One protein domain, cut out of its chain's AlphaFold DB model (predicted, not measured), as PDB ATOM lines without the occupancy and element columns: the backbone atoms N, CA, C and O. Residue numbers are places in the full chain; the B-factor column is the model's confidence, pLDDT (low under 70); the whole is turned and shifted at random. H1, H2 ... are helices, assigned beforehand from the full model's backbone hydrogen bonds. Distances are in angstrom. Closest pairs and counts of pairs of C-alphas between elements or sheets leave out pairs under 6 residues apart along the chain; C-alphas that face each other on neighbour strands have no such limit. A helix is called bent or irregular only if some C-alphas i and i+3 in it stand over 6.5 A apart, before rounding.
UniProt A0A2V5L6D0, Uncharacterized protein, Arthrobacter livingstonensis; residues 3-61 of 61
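What this domain is: This is residues 3 to 61 of the 61 residues of an uncharacterized protein of Arthrobacter livingstonensis (UniProt A0A2V5L6D0). What shape do these atoms make? A long bent helix, H2, folds round one straight helix, H3: its second arm H2b makes a hairpin with H3, while its first arm H2a crosses H3 at about a right angle. The two short helices at the ends of the printed part, H1 and H4, both pack on H2a. What are the counts and the size? The 59 printed residues hold four named helices, in the order H1, H2, H3, H4, and no named strand, and the class is all helix. The whole is compact, with a radius of gyration of the C-alphas of 10.4 A, and the C-alphas span 27 by 21 by 15 A.

How they stand to each other: What does the first helix meet? H1, residues 3 to 7, touches H2a, the arm of residues 11 to 23, with residues 11 to 14 of that arm alone; the closest C-alphas are those of Ala 4 and Ala 14, 5.3 A apart. How does the long helix turn? H2, residues 11 to 35, was assigned as one helix by its hydrogen bonds but is bent, with C-alphas 23 and 26 9.4 A apart. H2a and H2b, residues 26 to 35, stand at a steep tilt of 64 degrees, opposite ways. What does the next helix touch? H3, residues 39 to 54, forms a helical hairpin with H2b through its residues 39 to 45 alone, at a shallow tilt of 28 degrees, opposite ways, with the closest C-alphas those of Gly 33 and Ala 41, 4.1 A apart. H3 is about perpendicular to H2a, at 89 degrees, and residues 44 to 51 of H3 alone touch residues 18 to 22 of H2a alone, with the closest C-alphas those of Val 21 and Val 44, 6.3 A apart. Where does the last helix sit, and how are the backbones? H4, residues 56 to 60, touches H2a, with the closest C-alphas those of Ala 14 and Ile 60, 5.3 A apart, and it touches residues 47 to 51 of H3 alone, with the closest C-alphas those of Ala 50 and Ala 59, 5.4 A apart. H2b is apart from both H1 and H4. In H1, H2a, H2b, H3 and H4 every O i to N i+4 pair is within hydrogen-bond range.

Where its parts are: Where do the first elements lie? H1 begins with C-alpha 3 at (118.965, 128.618, 124.904). H2a is 18.1 A long and H2b 14.4 A, from first to last C-alpha. Where do the last ones lie? H3 is 22.1 A long, and H4 ends with C-alpha 60 at (121.737, 133.172, 126.860).

The domain as a whole: How far does it reach? The two C-alphas farthest apart, those of Gly 37 and Asn 57, are 28.3 A apart. Is it unbroken, and where is confidence low? The printed part has no cut, and its three links, H1 to H2, H2 to H3 and H3 to H4, are tight. The mean pLDDT of the printed part is 77.3, and residues 3, 26, 30 and 61 are under 70.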
ATOM      1  N   VAL A   3     120.382 128.589 124.473       69.00
ATOM      2  CA  VAL A   3     118.965 128.618 124.904       69.00
ATOM      3  C   VAL A   3     118.096 129.380 123.898       69.00
ATOM      4  O   VAL A   3     117.054 128.875 123.487       69.00
ATOM      5  N   ALA A   4     118.543 130.551 123.432       72.12
ATOM      6  CA  ALA A   4     117.832 131.301 122.394       72.12
ATOM      7  C   ALA A   4     117.717 130.500 121.083       72.12
ATOM      8  O   ALA A   4     116.638 130.405 120.501       72.12
ATOM      9  N   GLY A   5     118.814 129.860 120.663       75.19
ATOM     10  CA  GLY A   5     118.866 129.052 119.441       75.19
ATOM     11  C   GLY A   5     118.089 127.733 119.525       75.19
ATOM     12  O   GLY A   5     117.376 127.387 118.591       75.19
ATOM     13  N   MET A   6     118.183 127.012 120.644       74.31
ATOM     14  CA  MET A   6     117.551 125.700 120.842       74.31
ATOM     15  C   MET A   6     116.031 125.796 120.958       74.31
ATOM     16  O   MET A   6     115.331 124.900 120.495       74.31
ATOM     17  N   PHE A   7     115.522 126.874 121.556       73.19
ATOM     18  CA  PHE A   7     114.083 127.089 121.721       73.19
ATOM     19  C   PHE A   7     113.488 128.067 120.696       73.19
ATOM     20  O   PHE A   7     112.281 128.282 120.709       73.19
ATOM     21  N   GLY A   8     114.304 128.652 119.809       77.25
ATOM     22  CA  GLY A   8     113.844 129.615 118.801       77.25
ATOM     23  C   GLY A   8     113.260 130.899 119.403       77.25
ATOM     24  O   GLY A   8     112.334 131.480 118.841       77.25
ATOM     25  N   ILE A   9     113.762 131.321 120.566       79.06
ATOM     26  CA  ILE A   9     113.251 132.467 121.331       79.06
ATOM     27  C   ILE A   9     114.196 133.668 121.263       79.06
ATOM     28  O   ILE A   9     115.385 133.538 120.975       79.06
ATOM     29  N   SER A  10     113.679 134.860 121.576       82.25
ATOM     30  CA  SER A  10     114.500 136.070 121.640       82.25
ATOM     31  C   SER A  10     115.568 135.983 122.739       82.25
ATOM     32  O   SER A  10     115.358 135.384 123.797       82.25
ATOM     33  N   ALA A  11     116.697 136.667 122.532       78.06
ATOM     34  CA  ALA A  11     117.768 136.759 123.528       78.06
ATOM     35  C   ALA A  11     117.298 137.389 124.857       78.06
ATOM     36  O   ALA A  11     117.799 137.039 125.925       78.06
ATOM     37  N   SER A  12     116.304 138.287 124.814       80.69
ATOM     38  CA  SER A  12     115.706 138.874 126.018       80.69
ATOM     39  C   SER A  12     114.944 137.839 126.846       80.69
ATOM     40  O   SER A  12     115.130 137.774 128.061       80.69
ATOM     41  N   LEU A  13     114.136 136.994 126.196       75.62
ATOM     42  CA  LEU A  13     113.398 135.923 126.862       75.62
ATOM     43  C   LEU A  13     114.350 134.831 127.367       75.62
ATOM     44  O   LEU A  13     114.219 134.383 128.503       75.62
ATOM     45  N   ALA A  14     115.362 134.467 126.576       78.94
ATOM     46  CA  ALA A  14     116.415 133.549 127.008       78.94
ATOM     47  C   ALA A  14     117.155 134.073 128.252       78.94
ATOM     48  O   ALA A  14     117.418 133.308 129.178       78.94
ATOM     49  N   GLY A  15     117.425 135.381 128.322       78.31
ATOM     50  CA  GLY A  15     118.019 136.027 129.492       78.31
ATOM     51  C   GLY A  15     117.156 135.915 130.750       78.31
ATOM     52  O   GLY A  15     117.677 135.607 131.822       78.31
ATOM     53  N   GLN A  16     115.840 136.106 130.620       78.88
ATOM     54  CA  GLN A  16     114.896 135.935 131.730       78.88
ATOM     55  C   GLN A  16     114.849 134.484 132.212       78.88
ATOM     56  O   GLN A  16     114.883 134.245 133.418       78.88
ATOM     57  N   ILE A  17     114.839 133.518 131.289       76.19
ATOM     58  CA  ILE A  17     114.874 132.090 131.622       76.19
ATOM     59  C   ILE A  17     116.180 131.746 132.330       76.19
ATOM     60  O   ILE A  17     116.145 131.141 133.393       76.19
ATOM     61  N   VAL A  18     117.329 132.162 131.798       80.31
ATOM     62  CA  VAL A  18     118.636 131.902 132.418       80.31
ATOM     63  C   VAL A  18     118.712 132.504 133.819       80.31
ATOM     64  O   VAL A  18     119.117 131.809 134.743       80.31
ATOM     65  N   SER A  19     118.243 133.737 134.022       82.88
ATOM     66  CA  SER A  19     118.179 134.322 135.367       82.88
ATOM     67  C   SER A  19     117.203 133.583 136.288       82.88
ATOM     68  O   SER A  19     117.534 133.346 137.447       82.88
ATOM     69  N   ALA A  20     116.038 133.157 135.797       77.19
ATOM     70  CA  ALA A  20     115.114 132.333 136.577       77.19
ATOM     71  C   ALA A  20     115.738 130.980 136.955       77.19
ATOM     72  O   ALA A  20     115.534 130.491 138.061       77.19
ATOM     73  N   VAL A  21     116.532 130.392 136.061       81.69
ATOM     74  CA  VAL A  21     117.260 129.136 136.267       81.69
ATOM     75  C   VAL A  21     118.406 129.301 137.272       81.69
ATOM     76  O   VAL A  21     118.602 128.420 138.110       81.69
ATOM     77  N   GLU A  22     119.136 130.417 137.230       80.38
ATOM     78  CA  GLU A  22     120.184 130.751 138.205       80.38
ATOM     79  C   GLU A  22     119.606 130.962 139.611       80.38
ATOM     80  O   GLU A  22     120.168 130.455 140.579       80.38
ATOM     81  N   VAL A  23     118.463 131.649 139.730       82.94
ATOM     82  CA  VAL A  23     117.804 131.925 141.020       82.94
ATOM     83  C   VAL A  23     117.053 130.699 141.553       82.94
ATOM     84  O   VAL A  23     117.142 130.373 142.733       82.94
ATOM     85  N   GLY A  24     116.298 130.016 140.692       75.00
ATOM     86  CA  GLY A  24     115.397 128.924 141.070       75.00
ATOM     87  C   GLY A  24     116.049 127.539 141.116       75.00
ATOM     88  O   GLY A  24     115.502 126.624 141.734       75.00
ATOM     89  N   GLY A  25     117.209 127.355 140.479       71.75
ATOM     90  CA  GLY A  25     118.018 126.139 140.571       71.75
ATOM     91  C   GLY A  25     117.242 124.837 140.320       71.75
ATOM     92  O   GLY A  25     116.552 124.675 139.315       71.75
ATOM     93  N   ILE A  26     117.387 123.871 141.235       69.19
ATOM     94  CA  ILE A  26     116.722 122.556 141.155       69.19
ATOM     95  C   ILE A  26     115.203 122.680 141.348       69.19
ATOM     96  O   ILE A  26     114.453 121.942 140.713       69.19
ATOM     97  N   ALA A  27     114.736 123.625 142.170       72.94
ATOM     98  CA  ALA A  27     113.310 123.806 142.428       72.94
ATOM     99  C   ALA A  27     112.553 124.193 141.149       72.94
ATOM    100  O   ALA A  27     111.495 123.632 140.869       72.94
ATOM    101  N   LEU A  28     113.138 125.063 140.316       77.69
ATOM    102  CA  LEU A  28     112.555 125.407 139.018       77.69
ATOM    103  C   LEU A  28     112.494 124.196 138.075       77.69
ATOM    104  O   LEU A  28     111.499 124.027 137.377       77.69
ATOM    105  N   ALA A  29     113.515 123.331 138.078       70.69
ATOM    106  CA  ALA A  29     113.516 122.114 137.264       70.69
ATOM    107  C   ALA A  29     112.384 121.161 137.672       70.69
ATOM    108  O   ALA A  29     111.715 120.603 136.809       70.69
ATOM    109  N   ILE A  30     112.140 121.011 138.976       65.25
ATOM    110  CA  ILE A  30     111.068 120.160 139.507       65.25
ATOM    111  C   ILE A  30     109.696 120.728 139.138       65.25
ATOM    112  O   ILE A  30     108.859 120.000 138.612       65.25
ATOM    113  N   VAL A  31     109.474 122.028 139.353       75.44
ATOM    114  CA  VAL A  31     108.195 122.689 139.046       75.44
ATOM    115  C   VAL A  31     107.902 122.645 137.547       75.44
ATOM    116  O   VAL A  31     106.814 122.246 137.143       75.44
ATOM    117  N   MET A  32     108.886 122.981 136.709       76.44
ATOM    118  CA  MET A  32     108.736 122.921 135.254       76.44
ATOM    119  C   MET A  32     108.591 121.480 134.752       76.44
ATOM    120  O   MET A  32     107.838 121.234 133.816       76.44
ATOM    121  N   GLY A  33     109.248 120.514 135.396       72.81
ATOM    122  CA  GLY A  33     109.045 119.089 135.141       72.81
ATOM    123  C   GLY A  33     107.623 118.629 135.436       72.81
ATOM    124  O   GLY A  33     107.037 117.916 134.625       72.81
ATOM    125  N   LEU A  34     107.054 119.071 136.558       71.88
ATOM    126  CA  LEU A  34     105.696 118.718 136.967       71.88
ATOM    127  C   LEU A  34     104.645 119.350 136.041       71.88
ATOM    128  O   LEU A  34     103.698 118.684 135.635       71.88
ATOM    129  N   LEU A  35     104.827 120.625 135.686       78.31
ATOM    130  CA  LEU A  35     103.852 121.399 134.911       78.31
ATOM    131  C   LEU A  35     103.847 121.066 133.417       78.31
ATOM    132  O   LEU A  35     102.817 121.217 132.768       78.31
ATOM    133  N   SER A  36     104.976 120.628 132.856       76.69
ATOM    134  CA  SER A  36     105.104 120.407 131.413       76.69
ATOM    135  C   SER A  36     105.246 118.927 131.020       76.69
ATOM    136  O   SER A  36     105.686 118.642 129.903       76.69
ATOM    137  N   GLY A  37     105.019 117.984 131.941       72.38
ATOM    138  CA  GLY A  37     105.238 116.553 131.686       72.38
ATOM    139  C   GLY A  37     106.708 116.175 131.438       72.38
ATOM    140  O   GLY A  37     106.994 115.294 130.635       72.38
ATOM    141  N   GLY A  38     107.654 116.860 132.087       70.56
ATOM    142  CA  GLY A  38     109.090 116.546 132.061       70.56
ATOM    143  C   GLY A  38     109.940 117.383 131.097       70.56
ATOM    144  O   GLY A  38     111.129 117.577 131.346       70.56
ATOM    145  N   VAL A  39     109.349 117.964 130.048       76.00
ATOM    146  CA  VAL A  39     110.080 118.773 129.044       76.00
ATOM    147  C   VAL A  39     110.762 120.004 129.661       76.00
ATOM    148  O   VAL A  39     111.901 120.335 129.341       76.00
ATOM    149  N   GLY A  40     110.102 120.656 130.610       74.81
ATOM    150  CA  GLY A  40     110.569 121.843 131.305       74.81
ATOM    151  C   GLY A  40     111.675 121.527 132.308       74.81
ATOM    152  O   GLY A  40     112.600 122.321 132.456       74.81
ATOM    153  N   ALA A  41     111.662 120.335 132.918       77.69
ATOM    154  CA  ALA A  41     112.800 119.859 133.707       77.69
ATOM    155  C   ALA A  41     114.041 119.689 132.827       77.69
ATOM    156  O   ALA A  41     115.124 120.133 133.210       77.69
ATOM    157  N   ALA A  42     113.882 119.098 131.637       78.94
ATOM    158  CA  ALA A  42     114.976 118.933 130.687       78.94
ATOM    159  C   ALA A  42     115.512 120.290 130.201       78.94
ATOM    160  O   ALA A  42     116.726 120.496 130.188       78.94
ATOM    161  N   ALA A  43     114.635 121.249 129.888       78.12
ATOM    162  CA  ALA A  43     115.028 122.599 129.486       78.12
ATOM    163  C   ALA A  43     115.821 123.329 130.583       78.12
ATOM    164  O   ALA A  43     116.890 123.879 130.316       78.12
ATOM    165  N   VAL A  44     115.351 123.274 131.835       82.12
ATOM    166  CA  VAL A  44     116.042 123.881 132.983       82.12
ATOM    167  C   VAL A  44     117.377 123.190 133.249       82.12
ATOM    168  O   VAL A  44     118.388 123.864 133.430       82.12
ATOM    169  N   ALA A  45     117.422 121.856 133.252       82.56
ATOM    170  CA  ALA A  45     118.660 121.107 133.459       82.56
ATOM    171  C   ALA A  45     119.701 121.421 132.376       82.56
ATOM    172  O   ALA A  45     120.874 121.632 132.687       82.56
ATOM    173  N   THR A  46     119.261 121.530 131.122       81.69
ATOM    174  CA  THR A  46     120.131 121.873 129.995       81.69
ATOM    175  C   THR A  46     120.632 123.313 130.104       81.69
ATOM    176  O   THR A  46     121.826 123.555 129.936       81.69
ATOM    177  N   ALA A  47     119.769 124.264 130.474       80.19
ATOM    178  CA  ALA A  47     120.179 125.641 130.741       80.19
ATOM    179  C   ALA A  47     121.215 125.709 131.875       80.19
ATOM    180  O   ALA A  47     122.252 126.350 131.716       80.19
ATOM    181  N   ARG A  48     121.006 124.987 132.987       84.50
ATOM    182  CA  ARG A  48     121.976 124.912 134.098       84.50
ATOM    183  C   ARG A  48     123.312 124.329 133.662       84.50
ATOM    184  O   ARG A  48     124.354 124.875 134.018       84.50
ATOM    185  N   TRP A  49     123.290 123.244 132.893       84.88
ATOM    186  CA  TRP A  49     124.502 122.639 132.350       84.88
ATOM    187  C   TRP A  49     125.251 123.612 131.434       84.88
ATOM    188  O   TRP A  49     126.457 123.788 131.594       84.88
ATOM    189  N   ALA A  50     124.543 124.300 130.533       81.62
ATOM    190  CA  ALA A  50     125.139 125.269 129.615       81.62
ATOM    191  C   ALA A  50     125.767 126.457 130.363       81.62
ATOM    192  O   ALA A  50     126.889 126.855 130.048       81.62
ATOM    193  N   ILE A  51     125.095 126.977 131.398       83.38
ATOM    194  CA  ILE A  51     125.628 128.040 132.265       83.38
ATOM    195  C   ILE A  51     126.899 127.564 132.980       83.38
ATOM    196  O   ILE A  51     127.898 128.278 132.976       83.38
ATOM    197  N   ALA A  52     126.899 126.356 133.551       84.50
ATOM    198  CA  ALA A  52     128.058 125.819 134.266       84.50
ATOM    199  C   ALA A  52     129.246 125.506 133.338       84.50
ATOM    200  O   ALA A  52     130.401 125.664 133.731       84.50
ATOM    201  N   ARG A  53     128.980 125.052 132.107       85.25
ATOM    202  CA  ARG A  53     130.008 124.638 131.142       85.25
ATOM    203  C   ARG A  53     130.627 125.816 130.392       85.25
ATOM    204  O   ARG A  53     131.828 125.786 130.130       85.25
ATOM    205  N   TRP A  54     129.816 126.799 130.004       84.69
ATOM    206  CA  TRP A  54     130.210 127.869 129.079       84.69
ATOM    207  C   TRP A  54     130.017 129.282 129.638       84.69
ATOM    208  O   TRP A  54     130.427 130.256 129.011       84.69
ATOM    209  N   GLY A  55     129.422 129.417 130.820       82.25
ATOM    210  CA  GLY A  55     129.101 130.707 131.415       82.25
ATOM    211  C   GLY A  55     127.797 131.306 130.881       82.25
ATOM    212  O   GLY A  55     127.297 130.977 129.802       82.25
ATOM    213  N   ARG A  56     127.243 132.232 131.668       79.69
ATOM    214  CA  ARG A  56     125.917 132.833 131.464       79.69
ATOM    215  C   ARG A  56     125.715 133.424 130.067       79.69
ATOM    216  O   ARG A  56     124.703 133.155 129.427       79.69
ATOM    217  N   ASN A  57     126.683 134.196 129.570       76.56
ATOM    218  CA  ASN A  57     126.550 134.889 128.284       76.56
ATOM    219  C   ASN A  57     126.453 133.923 127.098       76.56
ATOM    220  O   ASN A  57     125.686 134.184 126.180       76.56
ATOM    221  N   ILE A  58     127.173 132.797 127.123       78.38
ATOM    222  CA  ILE A  58     127.120 131.798 126.044       78.38
ATOM    223  C   ILE A  58     125.814 130.992 126.103       78.38
ATOM    224  O   ILE A  58     125.284 130.611 125.055       78.38
ATOM    225  N   ALA A  59     125.276 130.778 127.307       74.56
ATOM    226  CA  ALA A  59     124.004 130.096 127.515       74.56
ATOM    227  C   ALA A  59     122.796 130.924 127.035       74.56
ATOM    228  O   ALA A  59     121.894 130.362 126.414       74.56
ATOM    229  N   ILE A  60     122.789 132.237 127.308       76.62
ATOM    230  CA  ILE A  60     121.737 133.172 126.860       76.62
ATOM    231  C   ILE A  60     121.807 133.401 125.363       76.62
ATOM    232  O   ILE A  60     120.761 133.390 124.710       76.62
ATOM    233  N   ALA A  61     123.030 133.687 124.881       62.88
ATOM    234  CA  ALA A  61     123.282 133.990 123.485       62.88
ATOM    235  C   ALA A  61     122.624 132.935 122.635       62.88
ATOM    236  O   ALA A  61     122.568 131.757 123.076       62.88
TER     237      ALA A  61